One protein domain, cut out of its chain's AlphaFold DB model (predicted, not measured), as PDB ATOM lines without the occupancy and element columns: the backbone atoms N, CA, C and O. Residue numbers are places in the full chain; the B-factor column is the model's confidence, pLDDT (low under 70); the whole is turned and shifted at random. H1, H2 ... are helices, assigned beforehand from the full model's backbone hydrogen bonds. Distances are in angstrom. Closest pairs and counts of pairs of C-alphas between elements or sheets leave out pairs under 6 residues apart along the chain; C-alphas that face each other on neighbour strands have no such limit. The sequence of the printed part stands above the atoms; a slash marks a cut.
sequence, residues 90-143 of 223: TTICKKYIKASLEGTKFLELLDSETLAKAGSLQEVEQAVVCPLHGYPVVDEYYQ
ATOM      1  N   THR A  90     189.519 144.978 241.830       61.78
ATOM      2  CA  THR A  90     190.624 144.429 242.626       61.78
ATOM      3  C   THR A  90     190.427 142.967 243.010       61.78
ATOM      4  O   THR A  90     191.384 142.202 242.988       61.78
ATOM      5  N   THR A  91     189.203 142.522 243.307       66.81
ATOM      6  CA  THR A  91     188.939 141.111 243.649       66.81
ATOM      7  C   THR A  91     189.041 140.204 242.425       66.81
ATOM      8  O   THR A  91     189.560 139.091 242.517       66.81
ATOM      9  N   ILE A  92     188.601 140.711 241.270       67.06
ATOM     10  CA  ILE A  92     188.802 140.087 239.958       67.06
ATOM     11  C   ILE A  92     190.307 139.925 239.693       67.06
ATOM     12  O   ILE A  92     190.765 138.797 239.507       67.06
ATOM     13  N   CYS A  93     191.094 141.003 239.780       66.62
ATOM     14  CA  CYS A  93     192.544 140.946 239.583       66.62
ATOM     15  C   CYS A  93     193.238 139.981 240.543       66.62
ATOM     16  O   CYS A  93     193.943 139.096 240.073       66.62
ATOM     17  N   LYS A  94     193.008 140.077 241.859       69.00
ATOM     18  CA  LYS A  94     193.625 139.187 242.865       69.00
ATOM     19  C   LYS A  94     193.431 137.708 242.529       69.00
ATOM     20  O   LYS A  94     194.386 136.933 242.566       69.00
ATOM     21  N   LYS A  95     192.201 137.320 242.168       71.69
ATOM     22  CA  LYS A  95     191.866 135.937 241.805       71.69
ATOM     23  C   LYS A  95     192.605 135.490 240.542       71.69
ATOM     24  O   LYS A  95     193.158 134.393 240.530       71.69
ATOM     25  N   TYR A  96     192.625 136.321 239.498       66.69
ATOM     26  CA  TYR A  96     193.280 135.963 238.238       66.69
ATOM     27  C   TYR A  96     194.796 135.993 238.317       66.69
ATOM     28  O   TYR A  96     195.417 135.088 237.782       66.69
ATOM     29  N   ILE A  97     195.390 136.955 239.018       68.94
ATOM     30  CA  ILE A  97     196.835 137.030 239.246       68.94
ATOM     31  C   ILE A  97     197.325 135.749 239.923       68.94
ATOM     32  O   ILE A  97     198.256 135.122 239.424       68.94
ATOM     33  N   LYS A  98     196.652 135.306 240.993       69.75
ATOM     34  CA  LYS A  98     197.018 134.065 241.682       69.75
ATOM     35  C   LYS A  98     196.939 132.851 240.745       69.75
ATOM     36  O   LYS A  98     197.947 132.184 240.545       69.75
ATOM     37  N   ALA A  99     195.800 132.649 240.080       71.25
ATOM     38  CA  ALA A  99     195.614 131.556 239.116       71.25
ATOM     39  C   ALA A  99     196.549 131.633 237.887       71.25
ATOM     40  O   ALA A  99     196.798 130.627 237.232       71.25
ATOM     41  N   SER A 100     197.055 132.823 237.550       66.31
ATOM     42  CA  SER A 100     197.972 133.050 236.423       66.31
ATOM     43  C   SER A 100     199.428 132.743 236.759       66.31
ATOM     44  O   SER A 100     200.208 132.441 235.856       66.31
ATOM     45  N   LEU A 101     199.794 132.862 238.039       66.56
ATOM     46  CA  LEU A 101     201.150 132.661 238.545       66.56
ATOM     47  C   LEU A 101     201.327 131.292 239.217       66.56
ATOM     48  O   LEU A 101     202.465 130.851 239.377       66.56
ATOM     49  N   GLU A 102     200.240 130.597 239.561       74.88
ATOM     50  CA  GLU A 102     200.236 129.193 239.992       74.88
ATOM     51  C   GLU A 102     201.072 128.305 239.047       74.88
ATOM     52  O   GLU A 102     200.918 128.327 237.827       74.88
ATOM     53  N   GLY A 103     202.014 127.545 239.618       72.75
ATOM     54  CA  GLY A 103     202.955 126.707 238.861       72.75
ATOM     55  C   GLY A 103     204.114 127.455 238.181       72.75
ATOM     56  O   GLY A 103     204.955 126.816 237.551       72.75
ATOM     57  N   THR A 104     204.208 128.781 238.312       74.12
ATOM     58  CA  THR A 104     205.323 129.578 237.777       74.12
ATOM     59  C   THR A 104     206.309 129.982 238.877       74.12
ATOM     60  O   THR A 104     205.912 130.271 240.004       74.12
ATOM     61  N   LYS A 105     207.594 130.132 238.523       77.00
ATOM     62  CA  LYS A 105     208.630 130.694 239.421       77.00
ATOM     63  C   LYS A 105     208.331 132.114 239.925       77.00
ATOM     64  O   LYS A 105     208.969 132.599 240.846       77.00
ATOM     65  N   PHE A 106     207.397 132.810 239.279       69.88
ATOM     66  CA  PHE A 106     207.026 134.178 239.614       69.88
ATOM     67  C   PHE A 106     206.054 134.257 240.801       69.88
ATOM     68  O   PHE A 106     205.868 135.335 241.354       69.88
ATOM     69  N   LEU A 107     205.472 133.127 241.225       74.44
ATOM     70  CA  LEU A 107     204.638 133.046 242.426       74.44
ATOM     71  C   LEU A 107     205.423 133.371 243.710       74.44
ATOM     72  O   LEU A 107     204.851 133.899 244.656       74.44
ATOM     73  N   GLU A 108     206.730 133.097 243.727       80.44
ATOM     74  CA  GLU A 108     207.628 133.378 244.861       80.44
ATOM     75  C   GLU A 108     207.889 134.879 245.066       80.44
ATOM     76  O   GLU A 108     208.220 135.300 246.170       80.44
ATOM     77  N   LEU A 109     207.700 135.701 244.026       74.38
ATOM     78  CA  LEU A 109     207.838 137.163 244.092       74.38
ATOM     79  C   LEU A 109     206.586 137.857 244.652       74.38
ATOM     80  O   LEU A 109     206.528 139.084 244.700       74.38
ATOM     81  N   LEU A 110     205.557 137.083 245.001       76.75
ATOM     82  CA  LEU A 110     204.212 137.577 245.235       76.75
ATOM     83  C   LEU A 110     203.897 137.612 246.736       76.75
ATOM     84  O   LEU A 110     203.566 136.588 247.343       76.75
ATOM     85  N   ASP A 111     203.922 138.806 247.330       84.81
ATOM     86  CA  ASP A 111     203.409 139.003 248.686       84.81
ATOM     87  C   ASP A 111     201.884 138.798 248.701       84.81
ATOM     88  O   ASP A 111     201.083 139.669 248.353       84.81
ATOM     89  N   SER A 112     201.489 137.597 249.119       83.19
ATOM     90  CA  SER A 112     200.092 137.183 249.204       83.19
ATOM     91  C   SER A 112     199.304 137.939 250.277       83.19
ATOM     92  O   SER A 112     198.085 138.048 250.144       83.19
ATOM     93  N   GLU A 113     199.949 138.471 251.320       86.06
ATOM     94  CA  GLU A 113     199.277 139.247 252.366       86.06
ATOM     95  C   GLU A 113     199.014 140.679 251.888       86.06
ATOM     96  O   GLU A 113     197.884 141.169 251.996       86.06
ATOM     97  N   THR A 114     200.010 141.324 251.276       84.94
ATOM     98  CA  THR A 114     199.843 142.652 250.665       84.94
ATOM     99  C   THR A 114     198.851 142.601 249.500       84.94
ATOM    100  O   THR A 114     197.921 143.411 249.460       84.94
ATOM    101  N   LEU A 115     198.927 141.593 248.618       81.19
ATOM    102  CA  LEU A 115     197.925 141.401 247.562       81.19
ATOM    103  C   LEU A 115     196.521 141.154 248.145       81.19
ATOM    104  O   LEU A 115     195.536 141.675 247.616       81.19
ATOM    105  N   ALA A 116     196.385 140.396 249.238       84.06
ATOM    106  CA  ALA A 116     195.087 140.198 249.884       84.06
ATOM    107  C   ALA A 116     194.506 141.517 250.422       84.06
ATOM    108  O   ALA A 116     193.308 141.760 250.243       84.06
ATOM    109  N   LYS A 117     195.339 142.398 250.989       86.94
ATOM    110  CA  LYS A 117     194.931 143.695 251.556       86.94
ATOM    111  C   LYS A 117     194.628 144.782 250.517       86.94
ATOM    112  O   LYS A 117     193.748 145.590 250.780       86.94
ATOM    113  N   ALA A 118     195.262 144.756 249.340       79.62
ATOM    114  CA  ALA A 118     195.171 145.804 248.311       79.62
ATOM    115  C   ALA A 118     193.727 146.271 247.989       79.62
ATOM    116  O   ALA A 118     192.928 145.518 247.420       79.62
ATOM    117  N   GLY A 119     193.372 147.502 248.356       78.75
ATOM    118  CA  GLY A 119     192.043 148.093 248.167       78.75
ATOM    119  C   GLY A 119     191.811 148.659 246.764       78.75
ATOM    120  O   GLY A 119     190.687 148.600 246.261       78.75
ATOM    121  N   SER A 120     192.870 149.147 246.113       74.25
ATOM    122  CA  SER A 120     192.859 149.753 244.774       74.25
ATOM    123  C   SER A 120     193.605 148.927 243.713       74.25
ATOM    124  O   SER A 120     194.341 147.992 244.029       74.25
ATOM    125  N   LEU A 121     193.407 149.262 242.430       71.56
ATOM    126  CA  LEU A 121     194.161 148.650 241.326       71.56
ATOM    127  C   LEU A 121     195.659 148.990 241.421       71.56
ATOM    128  O   LEU A 121     196.486 148.101 241.272       71.56
ATOM    129  N   GLN A 122     195.987 150.232 241.788       73.06
ATOM    130  CA  GLN A 122     197.360 150.697 241.998       73.06
ATOM    131  C   GLN A 122     198.077 149.898 243.104       73.06
ATOM    132  O   GLN A 122     199.232 149.522 242.939       73.06
ATOM    133  N   GLU A 123     197.394 149.553 244.202       78.31
ATOM    134  CA  GLU A 123     197.955 148.670 245.242       78.31
ATOM    135  C   GLU A 123     198.160 147.227 244.752       78.31
ATOM    136  O   GLU A 123     199.127 146.574 245.144       78.31
ATOM    137  N   VAL A 124     197.284 146.716 243.879       76.75
ATOM    138  CA  VAL A 124     197.481 145.405 243.234       76.75
ATOM    139  C   VAL A 124     198.699 145.442 242.302       76.75
ATOM    140  O   VAL A 124     199.481 144.494 242.277       76.75
ATOM    141  N   GLU A 125     198.902 146.536 241.571       73.31
ATOM    142  CA  GLU A 125     200.059 146.738 240.691       73.31
ATOM    143  C   GLU A 125     201.360 146.914 241.488       73.31
ATOM    144  O   GLU A 125     202.380 146.309 241.152       73.31
ATOM    145  N   GLN A 126     201.314 147.632 242.608       80.31
ATOM    146  CA  GLN A 126     202.420 147.749 243.559       80.31
ATOM    147  C   GLN A 126     202.821 146.392 244.163       80.31
ATOM    148  O   GLN A 126     204.008 146.112 244.310       80.31
ATOM    149  N   ALA A 127     201.849 145.533 244.487       80.12
ATOM    150  CA  ALA A 127     202.086 144.217 245.085       80.12
ATOM    151  C   ALA A 127     202.551 143.138 244.086       80.12
ATOM    152  O   ALA A 127     203.006 142.074 244.504       80.12
ATOM    153  N   VAL A 128     202.380 143.367 242.778       75.12
ATOM    154  CA  VAL A 128     202.521 142.323 241.746       75.12
ATOM    155  C   VAL A 128     203.344 142.807 240.559       75.12
ATOM    156  O   VAL A 128     204.396 142.245 240.273       75.12
ATOM    157  N   VAL A 129     202.900 143.853 239.864       69.56
ATOM    158  CA  VAL A 129     203.570 144.359 238.656       69.56
ATOM    159  C   VAL A 129     204.967 144.877 238.995       69.56
ATOM    160  O   VAL A 129     205.921 144.551 238.291       69.56
ATOM    161  N   CYS A 130     205.116 145.597 240.107       73.38
ATOM    162  CA  CYS A 130     206.399 146.167 240.516       73.38
ATOM    163  C   CYS A 130     207.457 145.075 240.813       73.38
ATOM    164  O   CYS A 130     208.482 145.072 240.122       73.38
ATOM    165  N   PRO A 131     207.203 144.065 241.680       75.19
ATOM    166  CA  PRO A 131     208.101 142.915 241.855       75.19
ATOM    167  C   PRO A 131     208.387 142.123 240.571       75.19
ATOM    168  O   PRO A 131     209.534 141.755 240.320       75.19
ATOM    169  N   LEU A 132     207.375 141.872 239.728       69.31
ATOM    170  CA  LEU A 132     207.543 141.115 238.477       69.31
ATOM    171  C   LEU A 132     208.429 141.836 237.451       69.31
ATOM    172  O   LEU A 132     209.106 141.181 236.654       69.31
ATOM    173  N   HIS A 133     208.402 143.169 237.444       65.19
ATOM    174  CA  HIS A 133     209.137 144.000 236.493       65.19
ATOM    175  C   HIS A 133     210.426 144.614 237.064       65.19
ATOM    176  O   HIS A 133     211.211 145.155 236.286       65.19
ATOM    177  N   GLY A 134     210.687 144.470 238.368       75.19
ATOM    178  CA  GLY A 134     211.906 144.944 239.032       75.19
ATOM    179  C   GLY A 134     211.889 146.424 239.428       75.19
ATOM    180  O   GLY A 134     212.957 147.019 239.538       75.19
ATOM    181  N   TYR A 135     210.707 147.010 239.629       74.06
ATOM    182  CA  TYR A 135     210.544 148.399 240.078       74.06
ATOM    183  C   TYR A 135     210.193 148.451 241.573       74.06
ATOM    184  O   TYR A 135     209.473 147.568 242.048       74.06
ATOM    185  N   PRO A 136     210.661 149.463 242.326       83.12
ATOM    186  CA  PRO A 136     210.339 149.599 243.743       83.12
ATOM    187  C   PRO A 136     208.927 150.159 243.956       83.12
ATOM    188  O   PRO A 136     208.226 149.716 244.865       83.12
ATOM    189  N   VAL A 137     208.486 151.095 243.108       84.00
ATOM    190  CA  VAL A 137     207.157 151.716 243.181       84.00
ATOM    191  C   VAL A 137     206.466 151.791 241.823       84.00
ATOM    192  O   VAL A 137     207.102 151.859 240.771       84.00
ATOM    193  N   VAL A 138     205.136 151.791 241.864       72.06
ATOM    194  CA  VAL A 138     204.264 151.768 240.682       72.06
ATOM    195  C   VAL A 138     204.401 153.011 239.796       72.06
ATOM    196  O   VAL A 138     204.344 152.896 238.574       72.06
ATOM    197  N   ASP A 139     204.681 154.173 240.383       75.06
ATOM    198  CA  ASP A 139     204.871 155.416 239.629       75.06
ATOM    199  C   ASP A 139     206.181 155.390 238.817       75.06
ATOM    200  O   ASP A 139     206.201 155.830 237.669       75.06
ATOM    201  N   GLU A 140     207.258 154.804 239.360       73.12
ATOM    202  CA  GLU A 140     208.517 154.583 238.628       73.12
ATOM    203  C   GLU A 140     208.334 153.574 237.490       73.12
ATOM    204  O   GLU A 140     208.838 153.797 236.388       73.12
ATOM    205  N   TYR A 141     207.576 152.496 237.730       68.69
ATOM    206  CA  TYR A 141     207.176 151.569 236.671       68.69
ATOM    207  C   TYR A 141     206.470 152.332 235.546       68.69
ATOM    208  O   TYR A 141     206.941 152.293 234.410       68.69
ATOM    209  N   TYR A 142     205.403 153.079 235.855       64.19
ATOM    210  CA  TYR A 142     204.636 153.827 234.857       64.19
ATOM    211  C   TYR A 142     205.479 154.863 234.107       64.19
ATOM    212  O   TYR A 142     205.374 154.940 232.884       64.19
ATOM    213  N   GLN A 143     206.353 155.610 234.787       64.62
ATOM    214  CA  GLN A 143     207.278 156.543 234.136       64.62
ATOM    215  C   GLN A 143     208.221 155.831 233.157       64.62
ATOM    216  O   GLN A 143     208.419 156.310 232.042       64.62
TER     217      GLN A 143
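Overview. This is residues 90 to 143 of the 223 residues of the protein "ABHD3 protein" of Symbiodinium natans (UniProt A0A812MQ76). Six short helices make a small body in which H4 and H5, following each other end to end, form a middle column. H1, H2 and H3 lie on one side of this column, with H1 and H3 side by side, and H6 lies on the other side. The printed part has 54 residues, with helices H1 to H6 in order along the chain and no named strand; the class is all helix. It is compact, with a radius of gyration of the C-alphas of 10.4 A and spans of 30 by 24 by 15 A.

Along the chain. Find C-alpha 90 at (190.624, 144.429, 242.626); from there H1, residues 90 to 101, runs 16.3 A. Next come H2, residues 105 to 109, and H3, residues 112 to 117. H4, residues 121 to 127, runs 9.8 A, and H5 holds residues 129 to 133. H6, residues 138 to 143, ends at C-alpha 143, at (207.278, 156.543, 234.136).

Arrangement. Look first at the hub, H4, which touches three helices. H1 touches it with residues 90 to 94 alone, the closest C-alphas being those of Thr 90 and Leu 121, 5.7 A apart. H3 and H4 form a helical hairpin at a shallow tilt of 30 degrees, opposite ways, closest at the C-alphas of Leu 115 and Ala 127, 5.6 A. H6 only just touches H4, with 3 pairs of C-alphas within 8 A, closest at Gln 126 and Val 138, 5.3 A, and is about perpendicular to it at 77 degrees. H2 only just touches H5, also with 3 such pairs, closest at Leu 109 and Pro 131, 6.2 A. In H1, H3, H4, H5 and H6 every O i to N i+4 pair is within hydrogen-bond range; in H2 0 of 1 is, beside 1 of 2 O i to N i+3 pairs.

Size, cuts and confidence. The C-alphas farthest apart, of Gly 103 and Gln 143, are 30.5 A apart. The printed part has no cut, and the five links between the helices are tight. The mean pLDDT of the printed part is 74.2, with 17 residues under 70, among them 90 to 94 and 141 to 143.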